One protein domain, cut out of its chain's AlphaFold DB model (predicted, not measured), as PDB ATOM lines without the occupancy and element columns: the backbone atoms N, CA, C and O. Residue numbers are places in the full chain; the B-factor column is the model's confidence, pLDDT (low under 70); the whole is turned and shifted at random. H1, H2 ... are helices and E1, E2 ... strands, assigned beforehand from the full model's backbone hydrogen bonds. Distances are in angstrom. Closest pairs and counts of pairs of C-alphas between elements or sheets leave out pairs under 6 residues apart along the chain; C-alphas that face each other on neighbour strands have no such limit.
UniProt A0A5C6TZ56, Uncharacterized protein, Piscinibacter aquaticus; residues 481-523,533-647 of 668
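Overview. This is residues 481 to 523 and 533 to 647 of the 668 residues of an uncharacterized protein of Piscinibacter aquaticus (UniProt A0A5C6TZ56). Little regular structure: loops surround helices H4 and H6, with a small sheet towards one end and H2 at the other. 158 residues are printed, 48 of them in six named helices and three strands, mostly helix: E1, H1 to H5, E2, E3, H6. The mixed sheet runs E1 E3 E2; compact, radius of gyration of the C-alphas 16.5 A, spans 51 by 39 by 29 A.

Along the chain. E1 is residues 500 to 502, from C-alpha (136.273, 119.785, 157.755); H1 512 to 519; H2 538 to 543; H3 559 to 562; H4 581 to 588; H5 593 to 601, 12.1 A; E2 607 to 609; E3 617 to 619; H6 622 to 625, to C-alpha (120.224, 115.168, 151.467).

Arrangement. E1 and E3 are parallel, N 501 to O 617 3.0 A; hairpin E2 and E3 is antiparallel, N 618 to O 608 2.8 A. H4 touches H6, closest C-alphas Gln 585 and Cys 622, 5.8 A. In H4, 1 of 4 O i to N i+4 and 2 of 5 O i to N i+3 pairs are within hydrogen-bond range.

Size, cuts and confidence. C-alphas 523 and 533 are 22.0 A apart across the cut. Links H2 to H3 and H3 to H4 are long. 31 residues have pLDDT under 70.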
ATOM      1  N   TYR A 481     133.331 127.035 150.043       82.50
ATOM      2  CA  TYR A 481     133.343 127.214 151.499       82.50
ATOM      3  C   TYR A 481     132.526 128.422 151.980       82.50
ATOM      4  O   TYR A 481     132.488 128.682 153.186       82.50
ATOM      5  N   ASP A 482     131.868 129.149 151.077       79.81
ATOM      6  CA  ASP A 482     131.067 130.325 151.418       79.81
ATOM      7  C   ASP A 482     129.950 129.980 152.423       79.81
ATOM      8  O   ASP A 482     129.150 129.063 152.211       79.81
ATOM      9  N   GLY A 483     129.915 130.705 153.545       76.44
ATOM     10  CA  GLY A 483     128.950 130.495 154.627       76.44
ATOM     11  C   GLY A 483     129.083 129.159 155.370       76.44
ATOM     12  O   GLY A 483     128.119 128.733 155.999       76.44
ATOM     13  N   THR A 484     130.231 128.477 155.287       84.25
ATOM     14  CA  THR A 484     130.479 127.226 156.025       84.25
ATOM     15  C   THR A 484     131.098 127.467 157.402       84.25
ATOM     16  O   THR A 484     131.873 128.404 157.597       84.25
ATOM     17  N   VAL A 485     130.780 126.591 158.352       85.75
ATOM     18  CA  VAL A 485     131.333 126.561 159.712       85.75
ATOM     19  C   VAL A 485     132.099 125.251 159.941       85.75
ATOM     20  O   VAL A 485     131.816 124.257 159.263       85.75
ATOM     21  N   PRO A 486     133.075 125.209 160.866       85.94
ATOM     22  CA  PRO A 486     133.717 123.957 161.262       85.94
ATOM     23  C   PRO A 486     132.679 122.921 161.708       85.94
ATOM     24  O   PRO A 486     131.783 123.234 162.487       85.94
ATOM     25  N   MET A 487     132.812 121.681 161.234       82.50
ATOM     26  CA  MET A 487     131.884 120.586 161.558       82.50
ATOM     27  C   MET A 487     131.977 120.133 163.026       82.50
ATOM     28  O   MET A 487     131.114 119.400 163.509       82.50
ATOM     29  N   GLY A 488     133.019 120.563 163.740       82.19
ATOM     30  CA  GLY A 488     133.334 120.108 165.089       82.19
ATOM     31  C   GLY A 488     133.902 118.689 165.111       82.19
ATOM     32  O   GLY A 488     134.104 118.051 164.074       82.19
ATOM     33  N   LYS A 489     134.173 118.190 166.319       79.88
ATOM     34  CA  LYS A 489     134.823 116.894 166.524       79.88
ATOM     35  C   LYS A 489     133.956 115.738 166.024       79.88
ATOM     36  O   LYS A 489     132.860 115.505 166.530       79.88
ATOM     37  N   MET A 490     134.497 114.973 165.081       79.44
ATOM     38  CA  MET A 490     133.906 113.733 164.582       79.44
ATOM     39  C   MET A 490     134.786 112.549 165.007       79.44
ATOM     40  O   MET A 490     135.955 112.497 164.619       79.44
ATOM     41  N   PRO A 491     134.274 111.585 165.793       75.00
ATOM     42  CA  PRO A 491     135.026 110.386 166.142       75.00
ATOM     43  C   PRO A 491     135.479 109.634 164.884       75.00
ATOM     44  O   PRO A 491     134.698 109.462 163.950       75.00
ATOM     45  N   GLN A 492     136.726 109.150 164.883       73.25
ATOM     46  CA  GLN A 492     137.325 108.371 163.787       73.25
ATOM     47  C   GLN A 492     137.516 109.133 162.461       73.25
ATOM     48  O   GLN A 492     137.731 108.501 161.428       73.25
ATOM     49  N   LEU A 493     137.421 110.468 162.465       76.12
ATOM     50  CA  LEU A 493     137.793 111.313 161.333       76.12
ATOM     51  C   LEU A 493     139.100 112.044 161.678       76.12
ATOM     52  O   LEU A 493     139.079 113.049 162.384       76.12
ATOM     53  N   ASP A 494     140.227 111.542 161.170       68.25
ATOM     54  CA  ASP A 494     141.575 112.080 161.424       68.25
ATOM     55  C   ASP A 494     141.861 113.344 160.585       68.25
ATOM     56  O   ASP A 494     142.839 113.427 159.842       68.25
ATOM     57  N   ILE A 495     140.967 114.332 160.654       73.38
ATOM     58  CA  ILE A 495     141.097 115.620 159.966       73.38
ATOM     59  C   ILE A 495     140.966 116.744 161.005       73.38
ATOM     60  O   ILE A 495     139.997 116.750 161.766       73.38
ATOM     61  N   PRO A 496     141.892 117.721 161.034       76.81
ATOM     62  CA  PRO A 496     141.764 118.913 161.868       76.81
ATOM     63  C   PRO A 496     140.418 119.628 161.669       76.81
ATOM     64  O   PRO A 496     139.990 119.853 160.538       76.81
ATOM     65  N   GLU A 497     139.775 120.053 162.759       75.44
ATOM     66  CA  GLU A 497     138.389 120.563 162.748       75.44
ATOM     67  C   GLU A 497     138.167 121.771 161.819       75.44
ATOM     68  O   GLU A 497     137.091 121.932 161.250       75.44
ATOM     69  N   HIS A 498     139.191 122.600 161.601       76.00
ATOM     70  CA  HIS A 498     139.117 123.762 160.706       76.00
ATOM     71  C   HIS A 498     139.116 123.395 159.209       76.00
ATOM     72  O   HIS A 498     138.747 124.220 158.367       76.00
ATOM     73  N   LEU A 499     139.538 122.174 158.864       82.69
ATOM     74  CA  LEU A 499     139.602 121.682 157.488       82.69
ATOM     75  C   LEU A 499     138.320 120.962 157.071       82.69
ATOM     76  O   LEU A 499     138.022 120.910 155.880       82.69
ATOM     77  N   ALA A 500     137.546 120.438 158.021       85.25
ATOM     78  CA  ALA A 500     136.273 119.785 157.755       85.25
ATOM     79  C   ALA A 500     135.116 120.743 158.072       85.25
ATOM     80  O   ALA A 500     134.804 120.999 159.233       85.25
ATOM     81  N   VAL A 501     134.482 121.286 157.030       88.12
ATOM     82  CA  VAL A 501     133.433 122.306 157.178       88.12
ATOM     83  C   VAL A 501     132.074 121.826 156.672       88.12
ATOM     84  O   VAL A 501     131.994 121.042 155.728       88.12
ATOM     85  N   VAL A 502     131.003 122.320 157.287       87.25
ATOM     86  CA  VAL A 502     129.598 122.072 156.914       87.25
ATOM     87  C   VAL A 502     128.862 123.399 156.791       87.25
ATOM     88  O   VAL A 502     129.326 124.426 157.287       87.25
ATOM     89  N   LYS A 503     127.718 123.414 156.109       85.50
ATOM     90  CA  LYS A 503     126.891 124.618 156.014       85.50
ATOM     91  C   LYS A 503     125.847 124.603 157.133       85.50
ATOM     92  O   LYS A 503     125.090 123.635 157.191       85.50
ATOM     93  N   PRO A 504     125.773 125.647 157.979       83.44
ATOM     94  CA  PRO A 504     124.862 125.659 159.107       83.44
ATOM     95  C   PRO A 504     123.405 125.571 158.636       83.44
ATOM     96  O   PRO A 504     122.967 126.278 157.722       83.44
ATOM     97  N   ARG A 505     122.657 124.662 159.253       77.56
ATOM     98  CA  ARG A 505     121.241 124.374 159.018       77.56
ATOM     99  C   ARG A 505     120.344 125.043 160.042       77.56
ATOM    100  O   ARG A 505     119.183 125.291 159.720       77.56
ATOM    101  N   ALA A 506     120.859 125.340 161.232       75.69
ATOM    102  CA  ALA A 506     120.089 125.917 162.325       75.69
ATOM    103  C   ALA A 506     119.304 127.168 161.894       75.69
ATOM    104  O   ALA A 506     118.102 127.255 162.135       75.69
ATOM    105  N   ASP A 507     119.942 128.062 161.136       70.88
ATOM    106  CA  ASP A 507     119.349 129.328 160.675       70.88
ATOM    107  C   ASP A 507     118.283 129.154 159.581       70.88
ATOM    108  O   ASP A 507     117.554 130.085 159.242       70.88
ATOM    109  N   LYS A 508     118.200 127.962 158.983       70.88
ATOM    110  CA  LYS A 508     117.223 127.625 157.937       70.88
ATOM    111  C   LYS A 508     116.002 126.889 158.487       70.88
ATOM    112  O   LYS A 508     115.050 126.666 157.742       70.88
ATOM    113  N   LEU A 509     116.009 126.516 159.766       75.62
ATOM    114  CA  LEU A 509     114.917 125.802 160.421       75.62
ATOM    115  C   LEU A 509     114.023 126.799 161.170       75.62
ATOM    116  O   LEU A 509     114.337 127.219 162.281       75.62
ATOM    117  N   GLN A 510     112.886 127.155 160.561       72.88
ATOM    118  CA  GLN A 510     111.991 128.234 161.015       72.88
ATOM    119  C   GLN A 510     111.599 128.152 162.502       72.88
ATOM    120  O   GLN A 510     111.590 129.166 163.193       72.88
ATOM    121  N   PHE A 511     111.320 126.948 163.006       74.25
ATOM    122  CA  PHE A 511     110.847 126.733 164.379       74.25
ATOM    123  C   PHE A 511     111.960 126.362 165.368       74.25
ATOM    124  O   PHE A 511     111.698 126.202 166.559       74.25
ATOM    125  N   LEU A 512     113.212 126.226 164.914       78.50
ATOM    126  CA  LEU A 512     114.268 125.644 165.740       78.50
ATOM    127  C   LEU A 512     114.582 126.482 166.983       78.50
ATOM    128  O   LEU A 512     114.684 125.944 168.088       78.50
ATOM    129  N   ALA A 513     114.704 127.799 166.808       75.69
ATOM    130  CA  ALA A 513     114.943 128.715 167.916       75.69
ATOM    131  C   ALA A 513     113.785 128.661 168.929       75.69
ATOM    132  O   ALA A 513     114.015 128.485 170.121       75.69
ATOM    133  N   GLN A 514     112.541 128.699 168.447       77.62
ATOM    134  CA  GLN A 514     111.330 128.681 169.276       77.62
ATOM    135  C   GLN A 514     111.189 127.375 170.076       77.62
ATOM    136  O   GLN A 514     110.824 127.406 171.253       77.62
ATOM    137  N   CYS A 515     111.556 126.231 169.488       75.00
ATOM    138  CA  CYS A 515     111.562 124.952 170.193       75.00
ATOM    139  C   CYS A 515     112.533 124.938 171.383       75.00
ATOM    140  O   CYS A 515     112.204 124.332 172.396       75.00
ATOM    141  N   GLY A 516     113.701 125.581 171.285       73.75
ATOM    142  CA  GLY A 516     114.718 125.574 172.346       73.75
ATOM    143  C   GLY A 516     114.595 126.695 173.380       73.75
ATOM    144  O   GLY A 516     115.019 126.515 174.516       73.75
ATOM    145  N   THR A 517     114.040 127.852 173.007       72.00
ATOM    146  CA  THR A 517     114.034 129.041 173.879       72.00
ATOM    147  C   THR A 517     112.646 129.473 174.335       72.00
ATOM    148  O   THR A 517     112.533 130.044 175.416       72.00
ATOM    149  N   ALA A 518     111.587 129.182 173.569       70.81
ATOM    150  CA  ALA A 518     110.226 129.626 173.881       70.81
ATOM    151  C   ALA A 518     109.351 128.514 174.481       70.81
ATOM    152  O   ALA A 518     108.624 128.759 175.440       70.81
ATOM    153  N   CYS A 519     109.421 127.290 173.944       71.81
ATOM    154  CA  CYS A 519     108.527 126.195 174.350       71.81
ATOM    155  C   CYS A 519     109.198 125.114 175.218       71.81
ATOM    156  O   CYS A 519     108.530 124.532 176.071       71.81
ATOM    157  N   HIS A 520     110.495 124.834 175.035       74.88
ATOM    158  CA  HIS A 520     111.237 123.839 175.829       74.88
ATOM    159  C   HIS A 520     112.475 124.458 176.474       74.88
ATOM    160  O   HIS A 520     113.603 124.267 176.032       74.88
ATOM    161  N   ASN A 521     112.233 125.200 177.552       68.62
ATOM    162  CA  ASN A 521     113.214 125.979 178.309       68.62
ATOM    163  C   ASN A 521     114.020 125.158 179.340       68.62
ATOM    164  O   ASN A 521     114.432 125.686 180.370       68.62
ATOM    165  N   GLY A 522     114.219 123.858 179.108       68.81
ATOM    166  CA  GLY A 522     114.966 122.999 180.030       68.81
ATOM    167  C   GLY A 522     114.144 122.343 181.148       68.81
ATOM    168  O   GLY A 522     114.682 121.496 181.857       68.81
ATOM    169  N   THR A 523     112.856 122.675 181.298       66.12
ATOM    170  CA  THR A 523     111.957 122.043 182.280       66.12
ATOM    171  C   THR A 523     111.114 120.929 181.644       66.12
ATOM    172  O   THR A 523     110.631 121.060 180.519       66.12
ATOM    173  N   LYS A 533     104.618 105.216 171.597       59.25
ATOM    174  CA  LYS A 533     103.470 105.326 170.697       59.25
ATOM    175  C   LYS A 533     103.173 106.802 170.416       59.25
ATOM    176  O   LYS A 533     103.090 107.570 171.378       59.25
ATOM    177  N   PRO A 534     102.951 107.186 169.148       56.97
ATOM    178  CA  PRO A 534     102.584 108.547 168.812       56.97
ATOM    179  C   PRO A 534     101.299 108.989 169.497       56.97
ATOM    180  O   PRO A 534     100.252 108.376 169.302       56.97
ATOM    181  N   VAL A 535     101.374 110.067 170.275       61.66
ATOM    182  CA  VAL A 535     100.190 110.791 170.749       61.66
ATOM    183  C   VAL A 535     100.119 112.085 169.941       61.66
ATOM    184  O   VAL A 535     101.025 112.911 170.075       61.66
ATOM    185  N   PRO A 536      99.103 112.267 169.078       58.34
ATOM    186  CA  PRO A 536      98.962 113.491 168.300       58.34
ATOM    187  C   PRO A 536      98.731 114.672 169.246       58.34
ATOM    188  O   PRO A 536      97.771 114.679 170.017       58.34
ATOM    189  N   ILE A 537      99.621 115.662 169.205       68.31
ATOM    190  CA  ILE A 537      99.442 116.936 169.906       68.31
ATOM    191  C   ILE A 537      98.987 117.952 168.849       68.31
ATOM    192  O   ILE A 537      99.791 118.266 167.969       68.31
ATOM    193  N   PRO A 538      97.759 118.502 168.926       68.38
ATOM    194  CA  PRO A 538      97.207 119.378 167.885       68.38
ATOM    195  C   PRO A 538      98.092 120.586 167.537       68.38
ATOM    196  O   PRO A 538      98.192 120.975 166.378       68.38
ATOM    197  N   THR A 539      98.788 121.159 168.523       71.25
ATOM    198  CA  THR A 539      99.729 122.270 168.304       71.25
ATOM    199  C   THR A 539     100.985 121.846 167.544       71.25
ATOM    200  O   THR A 539     101.446 122.588 166.682       71.25
ATOM    201  N   MET A 540     101.521 120.651 167.806       69.88
ATOM    202  CA  MET A 540     102.672 120.123 167.063       69.88
ATOM    203  C   MET A 540     102.282 119.714 165.643       69.88
ATOM    204  O   MET A 540     103.061 119.928 164.722       69.88
ATOM    205  N   GLU A 541     101.075 119.177 165.462       69.56
ATOM    206  CA  GLU A 541     100.524 118.813 164.153       69.56
ATOM    207  C   GLU A 541     100.288 120.046 163.265       69.56
ATOM    208  O   GLU A 541     100.544 120.000 162.065       69.56
ATOM    209  N   ALA A 542      99.886 121.177 163.855       71.00
ATOM    210  CA  ALA A 542      99.740 122.444 163.137       71.00
ATOM    211  C   ALA A 542     101.086 123.093 162.754       71.00
ATOM    212  O   ALA A 542     101.168 123.768 161.730       71.00
ATOM    213  N   MET A 543     102.138 122.913 163.565       70.62
ATOM    214  CA  MET A 543     103.460 123.519 163.330       70.62
ATOM    215  C   MET A 543     104.376 122.659 162.446       70.62
ATOM    216  O   MET A 543     105.143 123.193 161.649       70.62
ATOM    217  N   LEU A 544     104.319 121.334 162.592       71.00
ATOM    218  CA  LEU A 544     105.079 120.363 161.803       71.00
ATOM    219  C   LEU A 544     104.137 119.252 161.313       71.00
ATOM    220  O   LEU A 544     104.136 118.160 161.887       71.00
ATOM    221  N   PRO A 545     103.359 119.493 160.244       68.88
ATOM    222  CA  PRO A 545     102.438 118.490 159.705       68.88
ATOM    223  C   PRO A 545     103.164 117.192 159.312       68.88
ATOM    224  O   PRO A 545     102.675 116.103 159.600       68.88
ATOM    225  N   ASP A 546     104.390 117.304 158.789       65.81
ATOM    226  CA  ASP A 546     105.260 116.175 158.435       65.81
ATOM    227  C   ASP A 546     105.638 115.277 159.634       65.81
ATOM    228  O   ASP A 546     106.054 114.137 159.442       65.81
ATOM    229  N   ALA A 547     105.524 115.764 160.877       65.44
ATOM    230  CA  ALA A 547     105.868 114.990 162.073       65.44
ATOM    231  C   ALA A 547     104.765 114.002 162.493       65.44
ATOM    232  O   ALA A 547     105.041 113.074 163.257       65.44
ATOM    233  N   LYS A 548     103.527 114.183 162.007       65.06
ATOM    234  CA  LYS A 548     102.381 113.312 162.320       65.06
ATOM    235  C   LYS A 548     102.576 111.891 161.793       65.06
ATOM    236  O   LYS A 548     102.246 110.927 162.480       65.06
ATOM    237  N   ASP A 549     103.151 111.784 160.602       65.75
ATOM    238  CA  ASP A 549     103.323 110.529 159.872       65.75
ATOM    239  C   ASP A 549     104.752 109.979 159.996       65.75
ATOM    240  O   ASP A 549     105.209 109.223 159.138       65.75
ATOM    241  N   LEU A 550     105.479 110.333 161.067       74.75
ATOM    242  CA  LEU A 550     106.834 109.836 161.303       74.75
ATOM    243  C   LEU A 550     106.831 108.304 161.406       74.75
ATOM    244  O   LEU A 550     106.450 107.716 162.419       74.75
ATOM    245  N   GLN A 551     107.334 107.658 160.362       73.94
ATOM    246  CA  GLN A 551     107.571 106.224 160.324       73.94
ATOM    247  C   GLN A 551     109.077 105.977 160.414       73.94
ATOM    248  O   GLN A 551     109.828 106.250 159.476       73.94
ATOM    249  N   HIS A 552     109.533 105.473 161.564       80.44
ATOM    250  CA  HIS A 552     110.911 105.021 161.739       80.44
ATOM    251  C   HIS A 552     110.980 103.773 162.632       80.44
ATOM    252  O   HIS A 552     110.337 103.668 163.678       80.44
ATOM    253  N   GLY A 553     111.771 102.781 162.206       74.25
ATOM    254  CA  GLY A 553     111.986 101.549 162.973       74.25
ATOM    255  C   GLY A 553     110.717 100.709 163.140       74.25
ATOM    256  O   GLY A 553     110.593 100.002 164.139       74.25
ATOM    257  N   ARG A 554     109.774 100.797 162.184       74.00
ATOM    258  CA  ARG A 554     108.432 100.183 162.260       74.00
ATOM    259  C   ARG A 554     107.611 100.719 163.445       74.00
ATOM    260  O   ARG A 554     106.994  99.945 164.172       74.00
ATOM    261  N   GLY A 555     107.671 102.034 163.669       71.50
ATOM    262  CA  GLY A 555     106.950 102.730 164.741       71.50
ATOM    263  C   GLY A 555     107.565 102.578 166.136       71.50
ATOM    264  O   GLY A 555     106.895 102.846 167.129       71.50
ATOM    265  N   ARG A 556     108.816 102.108 166.234       72.19
ATOM    266  CA  ARG A 556     109.528 101.939 167.518       72.19
ATOM    267  C   ARG A 556     110.338 103.164 167.935       72.19
ATOM    268  O   ARG A 556     110.684 103.276 169.108       72.19
ATOM    269  N   ILE A 557     110.651 104.041 166.982       78.12
ATOM    270  CA  ILE A 557     111.450 105.248 167.193       78.12
ATOM    271  C   ILE A 557     110.510 106.449 167.289       78.12
ATOM    272  O   ILE A 557     109.654 106.640 166.428       78.12
ATOM    273  N   TRP A 558     110.684 107.240 168.345       76.88
ATOM    274  CA  TRP A 558     109.889 108.432 168.637       76.88
ATOM    275  C   TRP A 558     110.745 109.700 168.529       76.88
ATOM    276  O   TRP A 558     111.971 109.626 168.545       76.88
ATOM    277  N   CYS A 559     110.121 110.880 168.469       78.88
ATOM    278  CA  CYS A 559     110.802 112.166 168.264       78.88
ATOM    279  C   CYS A 559     111.983 112.408 169.227       78.88
ATOM    280  O   CYS A 559     112.954 113.066 168.868       78.88
ATOM    281  N   LEU A 560     111.908 111.867 170.444       78.69
ATOM    282  CA  LEU A 560     112.874 112.086 171.527       78.69
ATOM    283  C   LEU A 560     114.025 111.078 171.564       78.69
ATOM    284  O   LEU A 560     114.957 111.238 172.340       78.69
ATOM    285  N   GLU A 561     113.970 110.058 170.712       81.00
ATOM    286  CA  GLU A 561     115.134 109.219 170.404       81.00
ATOM    287  C   GLU A 561     116.123 109.982 169.497       81.00
ATOM    288  O   GLU A 561     117.309 109.659 169.429       81.00
ATOM    289  N   CYS A 562     115.627 111.020 168.807       86.06
ATOM    290  CA  CYS A 562     116.398 111.892 167.926       86.06
ATOM    291  C   CYS A 562     116.692 113.259 168.560       86.06
ATOM    292  O   CYS A 562     117.814 113.752 168.456       86.06
ATOM    293  N   HIS A 563     115.702 113.865 169.220       86.31
ATOM    294  CA  HIS A 563     115.814 115.171 169.870       86.31
ATOM    295  C   HIS A 563     116.059 115.048 171.368       86.31
ATOM    296  O   HIS A 563     115.436 114.237 172.050       86.31
ATOM    297  N   HIS A 564     116.889 115.939 171.903       86.06
ATOM    298  CA  HIS A 564     117.111 116.001 173.339       86.06
ATOM    299  C   HIS A 564     115.815 116.367 174.078       86.06
ATOM    300  O   HIS A 564     115.064 117.261 173.679       86.06
ATOM    301  N   THR A 565     115.563 115.695 175.197       76.62
ATOM    302  CA  THR A 565     114.295 115.765 175.938       76.62
ATOM    303  C   THR A 565     113.984 117.152 176.501       76.62
ATOM    304  O   THR A 565     112.845 117.611 176.412       76.62
ATOM    305  N   THR A 566     115.000 117.840 177.028       77.19
ATOM    306  CA  THR A 566     114.881 119.190 177.611       77.19
ATOM    307  C   THR A 566     115.312 120.335 176.691       77.19
ATOM    308  O   THR A 566     114.864 121.461 176.886       77.19
ATOM    309  N   LYS A 567     116.156 120.068 175.685       82.94
ATOM    310  CA  LYS A 567     116.725 121.052 174.749       82.94
ATOM    311  C   LYS A 567     116.367 120.654 173.320       82.94
ATOM    312  O   LYS A 567     117.199 120.138 172.585       82.94
ATOM    313  N   ARG A 568     115.108 120.854 172.917       80.31
ATOM    314  CA  ARG A 568     114.593 120.316 171.637       80.31
ATOM    315  C   ARG A 568     115.242 120.904 170.382       80.31
ATOM    316  O   ARG A 568     115.071 120.352 169.299       80.31
ATOM    317  N   ASN A 569     116.003 121.986 170.526       83.88
ATOM    318  CA  ASN A 569     116.849 122.540 169.474       83.88
ATOM    319  C   ASN A 569     118.178 121.785 169.268       83.88
ATOM    320  O   ASN A 569     118.968 122.175 168.413       83.88
ATOM    321  N   MET A 570     118.431 120.732 170.044       87.50
ATOM    322  CA  MET A 570     119.592 119.855 169.937       87.50
ATOM    323  C   MET A 570     119.139 118.415 169.681       87.50
ATOM    324  O   MET A 570     118.028 118.005 170.038       87.50
ATOM    325  N   LEU A 571     120.030 117.639 169.074       89.94
ATOM    326  CA  LEU A 571     119.900 116.194 168.940       89.94
ATOM    327  C   LEU A 571     120.419 115.509 170.213       89.94
ATOM    328  O   LEU A 571     121.017 116.160 171.068       89.94
ATOM    329  N   VAL A 572     120.183 114.211 170.363       87.88
ATOM    330  CA  VAL A 572     120.640 113.430 171.526       87.88
ATOM    331  C   VAL A 572     121.654 112.371 171.105       87.88
ATOM    332  O   VAL A 572     121.544 111.826 170.006       87.88
ATOM    333  N   ASP A 573     122.633 112.049 171.947       83.88
ATOM    334  CA  ASP A 573     123.614 110.978 171.741       83.88
ATOM    335  C   ASP A 573     123.168 109.628 172.366       83.88
ATOM    336  O   ASP A 573     121.997 109.457 172.704       83.88
ATOM    337  N   HIS A 574     124.028 108.598 172.379       77.00
ATOM    338  CA  HIS A 574     123.664 107.278 172.931       77.00
ATOM    339  C   HIS A 574     123.534 107.284 174.464       77.00
ATOM    340  O   HIS A 574     122.843 106.435 175.022       77.00
ATOM    341  N   TYR A 575     124.178 108.242 175.127       78.06
ATOM    342  CA  TYR A 575     124.245 108.394 176.577       78.06
ATOM    343  C   TYR A 575     123.273 109.458 177.117       78.06
ATOM    344  O   TYR A 575     123.111 109.581 178.328       78.06
ATOM    345  N   GLY A 576     122.574 110.176 176.231       77.44
ATOM    346  CA  GLY A 576     121.633 111.242 176.570       77.44
ATOM    347  C   GLY A 576     122.211 112.657 176.442       77.44
ATOM    348  O   GLY A 576     121.491 113.617 176.708       77.44
ATOM    349  N   ASP A 577     123.462 112.805 176.010       85.44
ATOM    350  CA  ASP A 577     124.143 114.085 175.848       85.44
ATOM    351  C   ASP A 577     123.659 114.844 174.598       85.44
ATOM    352  O   ASP A 577     123.282 114.243 173.584       85.44
ATOM    353  N   PRO A 578     123.648 116.190 174.631       87.00
ATOM    354  CA  PRO A 578     123.206 117.004 173.507       87.00
ATOM    355  C   PRO A 578     124.228 117.014 172.358       87.00
ATOM    356  O   PRO A 578     125.398 117.338 172.547       87.00
ATOM    357  N   ILE A 579     123.749 116.755 171.141       88.44
ATOM    358  CA  ILE A 579     124.488 116.867 169.879       88.44
ATOM    359  C   ILE A 579     123.967 118.079 169.095       88.44
ATOM    360  O   ILE A 579     122.761 118.326 169.029       88.44
ATOM    361  N   SER A 580     124.869 118.821 168.449       87.56
ATOM    362  CA  SER A 580     124.488 119.908 167.542       87.56
ATOM    363  C   SER A 580     123.690 119.392 166.337       87.56
ATOM    364  O   SER A 580     123.997 118.347 165.769       87.56
ATOM    365  N   ILE A 581     122.707 120.163 165.869       85.06
ATOM    366  CA  ILE A 581     121.959 119.837 164.641       85.06
ATOM    367  C   ILE A 581     122.858 119.767 163.401       85.06
ATOM    368  O   ILE A 581     122.573 119.006 162.475       85.06
ATOM    369  N   GLU A 582     123.988 120.473 163.421       86.00
ATOM    370  CA  GLU A 582     124.999 120.428 162.356       86.00
ATOM    371  C   GLU A 582     125.774 119.102 162.319       86.00
ATOM    372  O   GLU A 582     126.504 118.818 161.370       86.00
ATOM    373  N   GLN A 583     125.604 118.263 163.343       88.81
ATOM    374  CA  GLN A 583     126.273 116.975 163.494       88.81
ATOM    375  C   GLN A 583     125.292 115.798 163.442       88.81
ATOM    376  O   GLN A 583     125.480 114.778 164.106       88.81
ATOM    377  N   SER A 584     124.245 115.913 162.620       89.38
ATOM    378  CA  SER A 584     123.211 114.877 162.454       89.38
ATOM    379  C   SER A 584     123.759 113.470 162.163       89.38
ATOM    380  O   SER A 584     123.199 112.480 162.631       89.38
ATOM    381  N   GLN A 585     124.896 113.363 161.476       89.50
ATOM    382  CA  GLN A 585     125.595 112.103 161.214       89.50
ATOM    383  C   GLN A 585     125.980 111.327 162.489       89.50
ATOM    384  O   GLN A 585     125.971 110.097 162.463       89.50
ATOM    385  N   LEU A 586     126.262 112.007 163.610       88.12
ATOM    386  CA  LEU A 586     126.548 111.358 164.897       88.12
ATOM    387  C   LEU A 586     125.299 110.691 165.483       88.12
ATOM    388  O   LEU A 586     125.390 109.601 166.042       88.12
ATOM    389  N   LEU A 587     124.129 111.312 165.307       89.69
ATOM    390  CA  LEU A 587     122.850 110.730 165.704       89.69
ATOM    391  C   LEU A 587     122.509 109.518 164.827       89.69
ATOM    392  O   LEU A 587     122.244 108.434 165.342       89.69
ATOM    393  N   CYS A 588     122.529 109.689 163.502       88.12
ATOM    394  CA  CYS A 588     122.144 108.631 162.564       88.12
ATOM    395  C   CYS A 588     123.096 107.426 162.636       88.12
ATOM    396  O   CYS A 588     122.666 106.273 162.552       88.12
ATOM    397  N   GLY A 589     124.389 107.688 162.837       86.69
ATOM    398  CA  GLY A 589     125.438 106.677 162.911       86.69
ATOM    399  C   GLY A 589     125.328 105.710 164.089       86.69
ATOM    400  O   GLY A 589     125.918 104.635 164.023       86.69
ATOM    401  N   LYS A 590     124.529 106.025 165.119       85.88
ATOM    402  CA  LYS A 590     124.258 105.099 166.234       85.88
ATOM    403  C   LYS A 590     123.670 103.772 165.763       85.88
ATOM    404  O   LYS A 590     123.987 102.723 166.313       85.88
ATOM    405  N   CYS A 591     122.795 103.832 164.761       85.62
ATOM    406  CA  CYS A 591     122.105 102.662 164.221       85.62
ATOM    407  C   CYS A 591     122.511 102.365 162.770       85.62
ATOM    408  O   CYS A 591     122.457 101.212 162.354       85.62
ATOM    409  N   HIS A 592     122.958 103.374 162.013       86.19
ATOM    410  CA  HIS A 592     123.376 103.258 160.610       86.19
ATOM    411  C   HIS A 592     124.901 103.366 160.457       86.19
ATOM    412  O   HIS A 592     125.416 104.215 159.728       86.19
ATOM    413  N   GLY A 593     125.635 102.521 161.185       85.31
ATOM    414  CA  GLY A 593     127.100 102.561 161.228       85.31
ATOM    415  C   GLY A 593     127.778 102.242 159.890       85.31
ATOM    416  O   GLY A 593     128.841 102.786 159.594       85.31
ATOM    417  N   ASP A 594     127.153 101.409 159.057       85.31
ATOM    418  CA  ASP A 594     127.593 101.132 157.686       85.31
ATOM    419  C   ASP A 594     127.523 102.397 156.819       85.31
ATOM    420  O   ASP A 594     128.506 102.765 156.180       85.31
ATOM    421  N   LYS A 595     126.407 103.133 156.876       86.75
ATOM    422  CA  LYS A 595     126.238 104.379 156.117       86.75
ATOM    423  C   LYS A 595     127.091 105.515 156.652       86.75
ATOM    424  O   LYS A 595     127.592 106.306 155.858       86.75
ATOM    425  N   LEU A 596     127.311 105.574 157.965       88.00
ATOM    426  CA  LEU A 596     128.265 106.512 158.550       88.00
ATOM    427  C   LEU A 596     129.686 106.246 158.034       88.00
ATOM    428  O   LEU A 596     130.392 107.194 157.699       88.00
ATOM    429  N   ARG A 597     130.094 104.973 157.939       85.50
ATOM    430  CA  ARG A 597     131.397 104.586 157.381       85.50
ATOM    431  C   ARG A 597     131.511 104.982 155.912       85.50
ATOM    432  O   ARG A 597     132.454 105.683 155.566       85.50
ATOM    433  N   ASP A 598     130.528 104.618 155.088       85.44
ATOM    434  CA  ASP A 598     130.507 104.984 153.667       85.44
ATOM    435  C   ASP A 598     130.570 106.512 153.488       85.44
ATOM    436  O   ASP A 598     131.283 107.023 152.624       85.44
ATOM    437  N   TRP A 599     129.844 107.264 154.323       88.06
ATOM    438  CA  TRP A 599     129.848 108.727 154.303       88.06
ATOM    439  C   TRP A 599     131.210 109.309 154.691       88.06
ATOM    440  O   TRP A 599     131.755 110.162 153.983       88.06
ATOM    441  N   ARG A 600     131.806 108.800 155.775       85.12
ATOM    442  CA  ARG A 600     133.145 109.184 156.238       85.12
ATOM    443  C   ARG A 600     134.201 108.927 155.164       85.12
ATOM    444  O   ARG A 600     135.031 109.791 154.884       85.12
ATOM    445  N   ASP A 601     134.133 107.779 154.510       81.94
ATOM    446  CA  ASP A 601     135.125 107.375 153.517       81.94
ATOM    447  C   ASP A 601     134.880 108.066 152.155       81.94
ATOM    448  O   ASP A 601     135.729 108.037 151.269       81.94
ATOM    449  N   GLY A 602     133.766 108.799 152.013       79.19
ATOM    450  CA  GLY A 602     133.421 109.575 150.816       79.19
ATOM    451  C   GLY A 602     132.763 108.750 149.713       79.19
ATOM    452  O   GLY A 602     132.646 109.223 148.587       79.19
ATOM    453  N   ILE A 603     132.334 107.531 150.043       81.25
ATOM    454  CA  ILE A 603     131.581 106.616 149.180       81.25
ATOM    455  C   ILE A 603     130.102 107.029 149.138       81.25
ATOM    456  O   ILE A 603     129.441 106.888 148.110       81.25
ATOM    457  N   HIS A 604     129.580 107.567 150.245       83.56
ATOM    458  CA  HIS A 604     128.206 108.048 150.366       83.56
ATOM    459  C   HIS A 604     128.145 109.552 150.671       83.56
ATOM    460  O   HIS A 604     128.983 110.103 151.381       83.56
ATOM    461  N   GLY A 605     127.118 110.229 150.161       80.94
ATOM    462  CA  GLY A 605     126.970 111.680 150.283       80.94
ATOM    463  C   GLY A 605     127.755 112.457 149.224       80.94
ATOM    464  O   GLY A 605     128.156 111.920 148.194       80.94
ATOM    465  N   LYS A 606     127.929 113.760 149.457       81.69
ATOM    466  CA  LYS A 606     128.611 114.687 148.545       81.69
ATOM    467  C   LYS A 606     129.740 115.381 149.299       81.69
ATOM    468  O   LYS A 606     129.549 115.840 150.425       81.69
ATOM    469  N   ARG A 607     130.919 115.456 148.678       83.00
ATOM    470  CA  ARG A 607     132.091 116.163 149.205       83.00
ATOM    471  C   ARG A 607     132.640 117.079 148.123       83.00
ATOM    472  O   ARG A 607     132.833 116.643 146.992       83.00
ATOM    473  N   ILE A 608     132.864 118.341 148.468       82.88
ATOM    474  CA  ILE A 608     133.418 119.348 147.556       82.88
ATOM    475  C   ILE A 608     134.557 120.103 148.244       82.88
ATOM    476  O   ILE A 608     134.619 120.147 149.471       82.88
ATOM    477  N   GLY A 609     135.455 120.699 147.467       82.94
ATOM    478  CA  GLY A 609     136.641 121.383 147.984       82.94
ATOM    479  C   GLY A 609     137.927 120.741 147.478       82.94
ATOM    480  O   GLY A 609     137.965 120.241 146.355       82.94
ATOM    481  N   ASP A 610     138.976 120.781 148.290       76.50
ATOM    482  CA  ASP A 610     140.291 120.276 147.908       76.50
ATOM    483  C   ASP A 610     140.308 118.735 147.824       76.50
ATOM    484  O   ASP A 610     139.710 118.031 148.644       76.50
ATOM    485  N   PHE A 611     141.001 118.197 146.823       71.44
ATOM    486  CA  PHE A 611     141.185 116.757 146.649       71.44
ATOM    487  C   PHE A 611     142.283 116.198 147.559       71.44
ATOM    488  O   PHE A 611     142.241 115.013 147.901       71.44
ATOM    489  N   THR A 612     143.237 117.029 147.994       73.00
ATOM    490  CA  THR A 612     144.337 116.593 148.863       73.00
ATOM    491  C   THR A 612     143.811 116.067 150.201       73.00
ATOM    492  O   THR A 612     142.789 116.523 150.715       73.00
ATOM    493  N   SER A 613     144.458 115.057 150.785       65.06
ATOM    494  CA  SER A 613     144.030 114.470 152.067       65.06
ATOM    495  C   SER A 613     144.049 115.489 153.214       65.06
ATOM    496  O   SER A 613     143.182 115.434 154.080       65.06
ATOM    497  N   THR A 614     144.975 116.448 153.163       70.25
ATOM    498  CA  THR A 614     145.169 117.537 154.135       70.25
ATOM    499  C   THR A 614     144.452 118.837 153.762       70.25
ATOM    500  O   THR A 614     144.595 119.837 154.460       70.25
ATOM    501  N   GLY A 615     143.737 118.863 152.641       77.44
ATOM    502  CA  GLY A 615     143.055 120.054 152.154       77.44
ATOM    503  C   GLY A 615     141.732 120.315 152.870       77.44
ATOM    504  O   GLY A 615     141.108 119.403 153.420       77.44
ATOM    505  N   LYS A 616     141.274 121.572 152.836       84.38
ATOM    506  CA  LYS A 616     139.952 121.956 153.349       84.38
ATOM    507  C   LYS A 616     138.867 121.309 152.484       84.38
ATOM    508  O   LYS A 616     138.954 121.329 151.259       84.38
ATOM    509  N   LYS A 617     137.840 120.726 153.101       87.44
ATOM    510  CA  LYS A 617     136.738 120.042 152.412       87.44
ATOM    511  C   LYS A 617     135.417 120.418 153.048       87.44
ATOM    512  O   LYS A 617     135.283 120.408 154.271       87.44
ATOM    513  N   ARG A 618     134.429 120.698 152.203       88.25
ATOM    514  CA  ARG A 618     133.039 120.825 152.616       88.25
ATOM    515  C   ARG A 618     132.349 119.473 152.528       88.25
ATOM    516  O   ARG A 618     132.363 118.811 151.486       88.25
ATOM    517  N   TRP A 619     131.708 119.117 153.626       87.88
ATOM    518  CA  TRP A 619     130.925 117.908 153.784       87.88
ATOM    519  C   TRP A 619     129.447 118.258 153.792       87.88
ATOM    520  O   TRP A 619     129.043 119.258 154.384       87.88
ATOM    521  N   PHE A 620     128.651 117.436 153.119       87.69
ATOM    522  CA  PHE A 620     127.200 117.521 153.183       87.69
ATOM    523  C   PHE A 620     126.713 116.595 154.294       87.69
ATOM    524  O   PHE A 620     127.057 115.409 154.321       87.69
ATOM    525  N   THR A 621     125.929 117.141 155.218       88.38
ATOM    526  CA  THR A 621     125.347 116.392 156.339       88.38
ATOM    527  C   THR A 621     124.195 115.496 155.875       88.38
ATOM    528  O   THR A 621     123.609 115.698 154.808       88.38
ATOM    529  N   CYS A 622     123.829 114.486 156.674       87.06
ATOM    530  CA  CYS A 622     122.748 113.561 156.316       87.06
ATOM    531  C   CYS A 622     121.416 114.289 156.058       87.06
ATOM    532  O   CYS A 622     120.687 113.926 155.135       87.06
ATOM    533  N   THR A 623     121.123 115.339 156.828       84.75
ATOM    534  CA  THR A 623     119.884 116.133 156.743       84.75
ATOM    535  C   THR A 623     119.870 117.157 155.603       84.75
ATOM    536  O   THR A 623     118.816 117.716 155.297       84.75
ATOM    537  N   GLU A 624     121.004 117.402 154.935       83.19
ATOM    538  CA  GLU A 624     121.037 118.180 153.688       83.19
ATOM    539  C   GLU A 624     120.490 117.375 152.509       83.19
ATOM    540  O   GLU A 624     119.867 117.938 151.607       83.19
ATOM    541  N   CYS A 625     120.701 116.061 152.517       80.75
ATOM    542  CA  CYS A 625     120.224 115.168 151.467       80.75
ATOM    543  C   CYS A 625     118.863 114.558 151.835       80.75
ATOM    544  O   CYS A 625     117.940 114.552 151.021       80.75
ATOM    545  N   HIS A 626     118.698 114.088 153.070       82.81
ATOM    546  CA  HIS A 626     117.517 113.339 153.493       82.81
ATOM    547  C   HIS A 626     116.568 114.155 154.370       82.81
ATOM    548  O   HIS A 626     116.991 114.991 155.165       82.81
ATOM    549  N   ASN A 627     115.263 113.883 154.252       81.38
ATOM    550  CA  ASN A 627     114.278 114.412 155.191       81.38
ATOM    551  C   ASN A 627     114.280 113.557 156.473       81.38
ATOM    552  O   ASN A 627     113.816 112.420 156.412       81.38
ATOM    553  N   PRO A 628     114.743 114.066 157.632       80.12
ATOM    554  CA  PRO A 628     114.775 113.286 158.871       80.12
ATOM    555  C   PRO A 628     113.381 112.936 159.410       80.12
ATOM    556  O   PRO A 628     113.270 112.051 160.251       80.12
ATOM    557  N   HIS A 629     112.323 113.599 158.931       80.38
ATOM    558  CA  HIS A 629     110.938 113.303 159.311       80.38
ATOM    559  C   HIS A 629     110.207 112.398 158.306       80.38
ATOM    560  O   HIS A 629     109.060 112.043 158.537       80.38
ATOM    561  N   ASN A 630     110.872 111.965 157.226       77.19
ATOM    562  CA  ASN A 630     110.343 110.966 156.295       77.19
ATOM    563  C   ASN A 630     111.395 109.870 156.030       77.19
ATOM    564  O   ASN A 630     112.133 109.911 155.042       77.19
ATOM    565  N   VAL A 631     111.492 108.917 156.964       73.75
ATOM    566  CA  VAL A 631     112.563 107.896 157.022       73.75
ATOM    567  C   VAL A 631     112.097 106.503 156.575       73.75
ATOM    568  O   VAL A 631     112.910 105.590 156.414       73.75
ATOM    569  N   GLN A 632     110.797 106.324 156.346       72.56
ATOM    570  CA  GLN A 632     110.215 105.130 155.739       72.56
ATOM    571  C   GLN A 632     109.199 105.571 154.687       72.56
ATOM    572  O   GLN A 632     108.031 105.779 154.998       72.56
ATOM    573  N   ASP A 633     109.664 105.698 153.447       62.25
ATOM    574  CA  ASP A 633     108.848 106.186 152.338       62.25
ATOM    575  C   ASP A 633     108.455 105.072 151.348       62.25
ATOM    576  O   ASP A 633     109.232 104.154 151.056       62.25
ATOM    577  N   GLY A 634     107.235 105.167 150.812       58.00
ATOM    578  CA  GLY A 634     106.741 104.341 149.708       58.00
ATOM    579  C   GLY A 634     106.463 102.862 150.029       58.00
ATOM    580  O   GLY A 634     106.559 102.390 151.159       58.00
ATOM    581  N   GLN A 635     106.141 102.080 148.987       51.75
ATOM    582  CA  GLN A 635     105.719 100.666 149.090       51.75
ATOM    583  C   GLN A 635     106.763  99.706 149.693       51.75
ATOM    584  O   GLN A 635     106.465  98.548 149.976       51.75
ATOM    585  N   ARG A 636     108.005 100.167 149.877       56.22
ATOM    586  CA  ARG A 636     109.106  99.364 150.423       56.22
ATOM    587  C   ARG A 636     109.155  99.366 151.953       56.22
ATOM    588  O   ARG A 636     109.857  98.518 152.503       56.22
ATOM    589  N   ASN A 637     108.454 100.285 152.635       64.06
ATOM    590  CA  ASN A 637     108.435 100.431 154.102       64.06
ATOM    591  C   ASN A 637     109.836 100.430 154.765       64.06
ATOM    592  O   ASN A 637     109.990 100.054 155.934       64.06
ATOM    593  N   ARG A 638     110.886 100.822 154.028       66.56
ATOM    594  CA  ARG A 638     112.280 100.826 154.495       66.56
ATOM    595  C   ARG A 638     113.093 101.925 153.809       66.56
ATOM    596  O   ARG A 638     113.148 101.960 152.581       66.56
ATOM    597  N   GLY A 639     113.791 102.725 154.615       69.94
ATOM    598  CA  GLY A 639     114.735 103.749 154.162       69.94
ATOM    599  C   GLY A 639     114.086 105.071 153.744       69.94
ATOM    600  O   GLY A 639     112.881 105.145 153.506       69.94
ATOM    601  N   PHE A 640     114.922 106.112 153.661       73.31
ATOM    602  CA  PHE A 640     114.539 107.426 153.146       73.31
ATOM    603  C   PHE A 640     114.028 107.345 151.705       73.31
ATOM    604  O   PHE A 640     114.415 106.438 150.959       73.31
ATOM    605  N   ILE A 641     113.266 108.369 151.293       70.19
ATOM    606  CA  ILE A 641     113.049 108.677 149.872       70.19
ATOM    607  C   ILE A 641     114.385 108.559 149.147       70.19
ATOM    608  O   ILE A 641     115.353 109.257 149.476       70.19
ATOM    609  N   GLN A 642     114.433 107.661 148.165       62.62
ATOM    610  CA  GLN A 642     115.563 107.604 147.257       62.62
ATOM    611  C   GLN A 642     115.555 108.904 146.466       62.62
ATOM    612  O   GLN A 642     114.662 109.146 145.655       62.62
ATOM    613  N   LEU A 643     116.543 109.757 146.728       59.62
ATOM    614  CA  LEU A 643     116.820 110.864 145.832       59.62
ATOM    615  C   LEU A 643     117.193 110.239 144.493       59.62
ATOM    616  O   LEU A 643     118.135 109.447 144.427       59.62
ATOM    617  N   GLN A 644     116.435 110.566 143.450       53.03
ATOM    618  CA  GLN A 644     116.876 110.320 142.085       53.03
ATOM    619  C   GLN A 644     118.237 111.015 141.947       53.03
ATOM    620  O   GLN A 644     118.288 112.238 142.128       53.03
ATOM    621  N   PRO A 645     119.340 110.271 141.732       52.31
ATOM    622  CA  PRO A 645     120.618 110.909 141.474       52.31
ATOM    623  C   PRO A 645     120.450 111.841 140.275       52.31
ATOM    624  O   PRO A 645     119.645 111.565 139.382       52.31
ATOM    625  N   GLU A 646     121.184 112.956 140.254       44.88
ATOM    626  CA  GLU A 646     121.237 113.763 139.041       44.88
ATOM    627  C   GLU A 646     121.602 112.839 137.882       44.88
ATOM    628  O   GLU A 646     122.535 112.034 137.986       44.88
ATOM    629  N   THR A 647     120.839 112.926 136.792       41.69
ATOM    630  CA  THR A 647     121.241 112.273 135.552       41.69
ATOM    631  C   THR A 647     122.678 112.697 135.262       41.69
ATOM    632  O   THR A 647     122.977 113.886 135.450       41.69
TER     633      THR A 647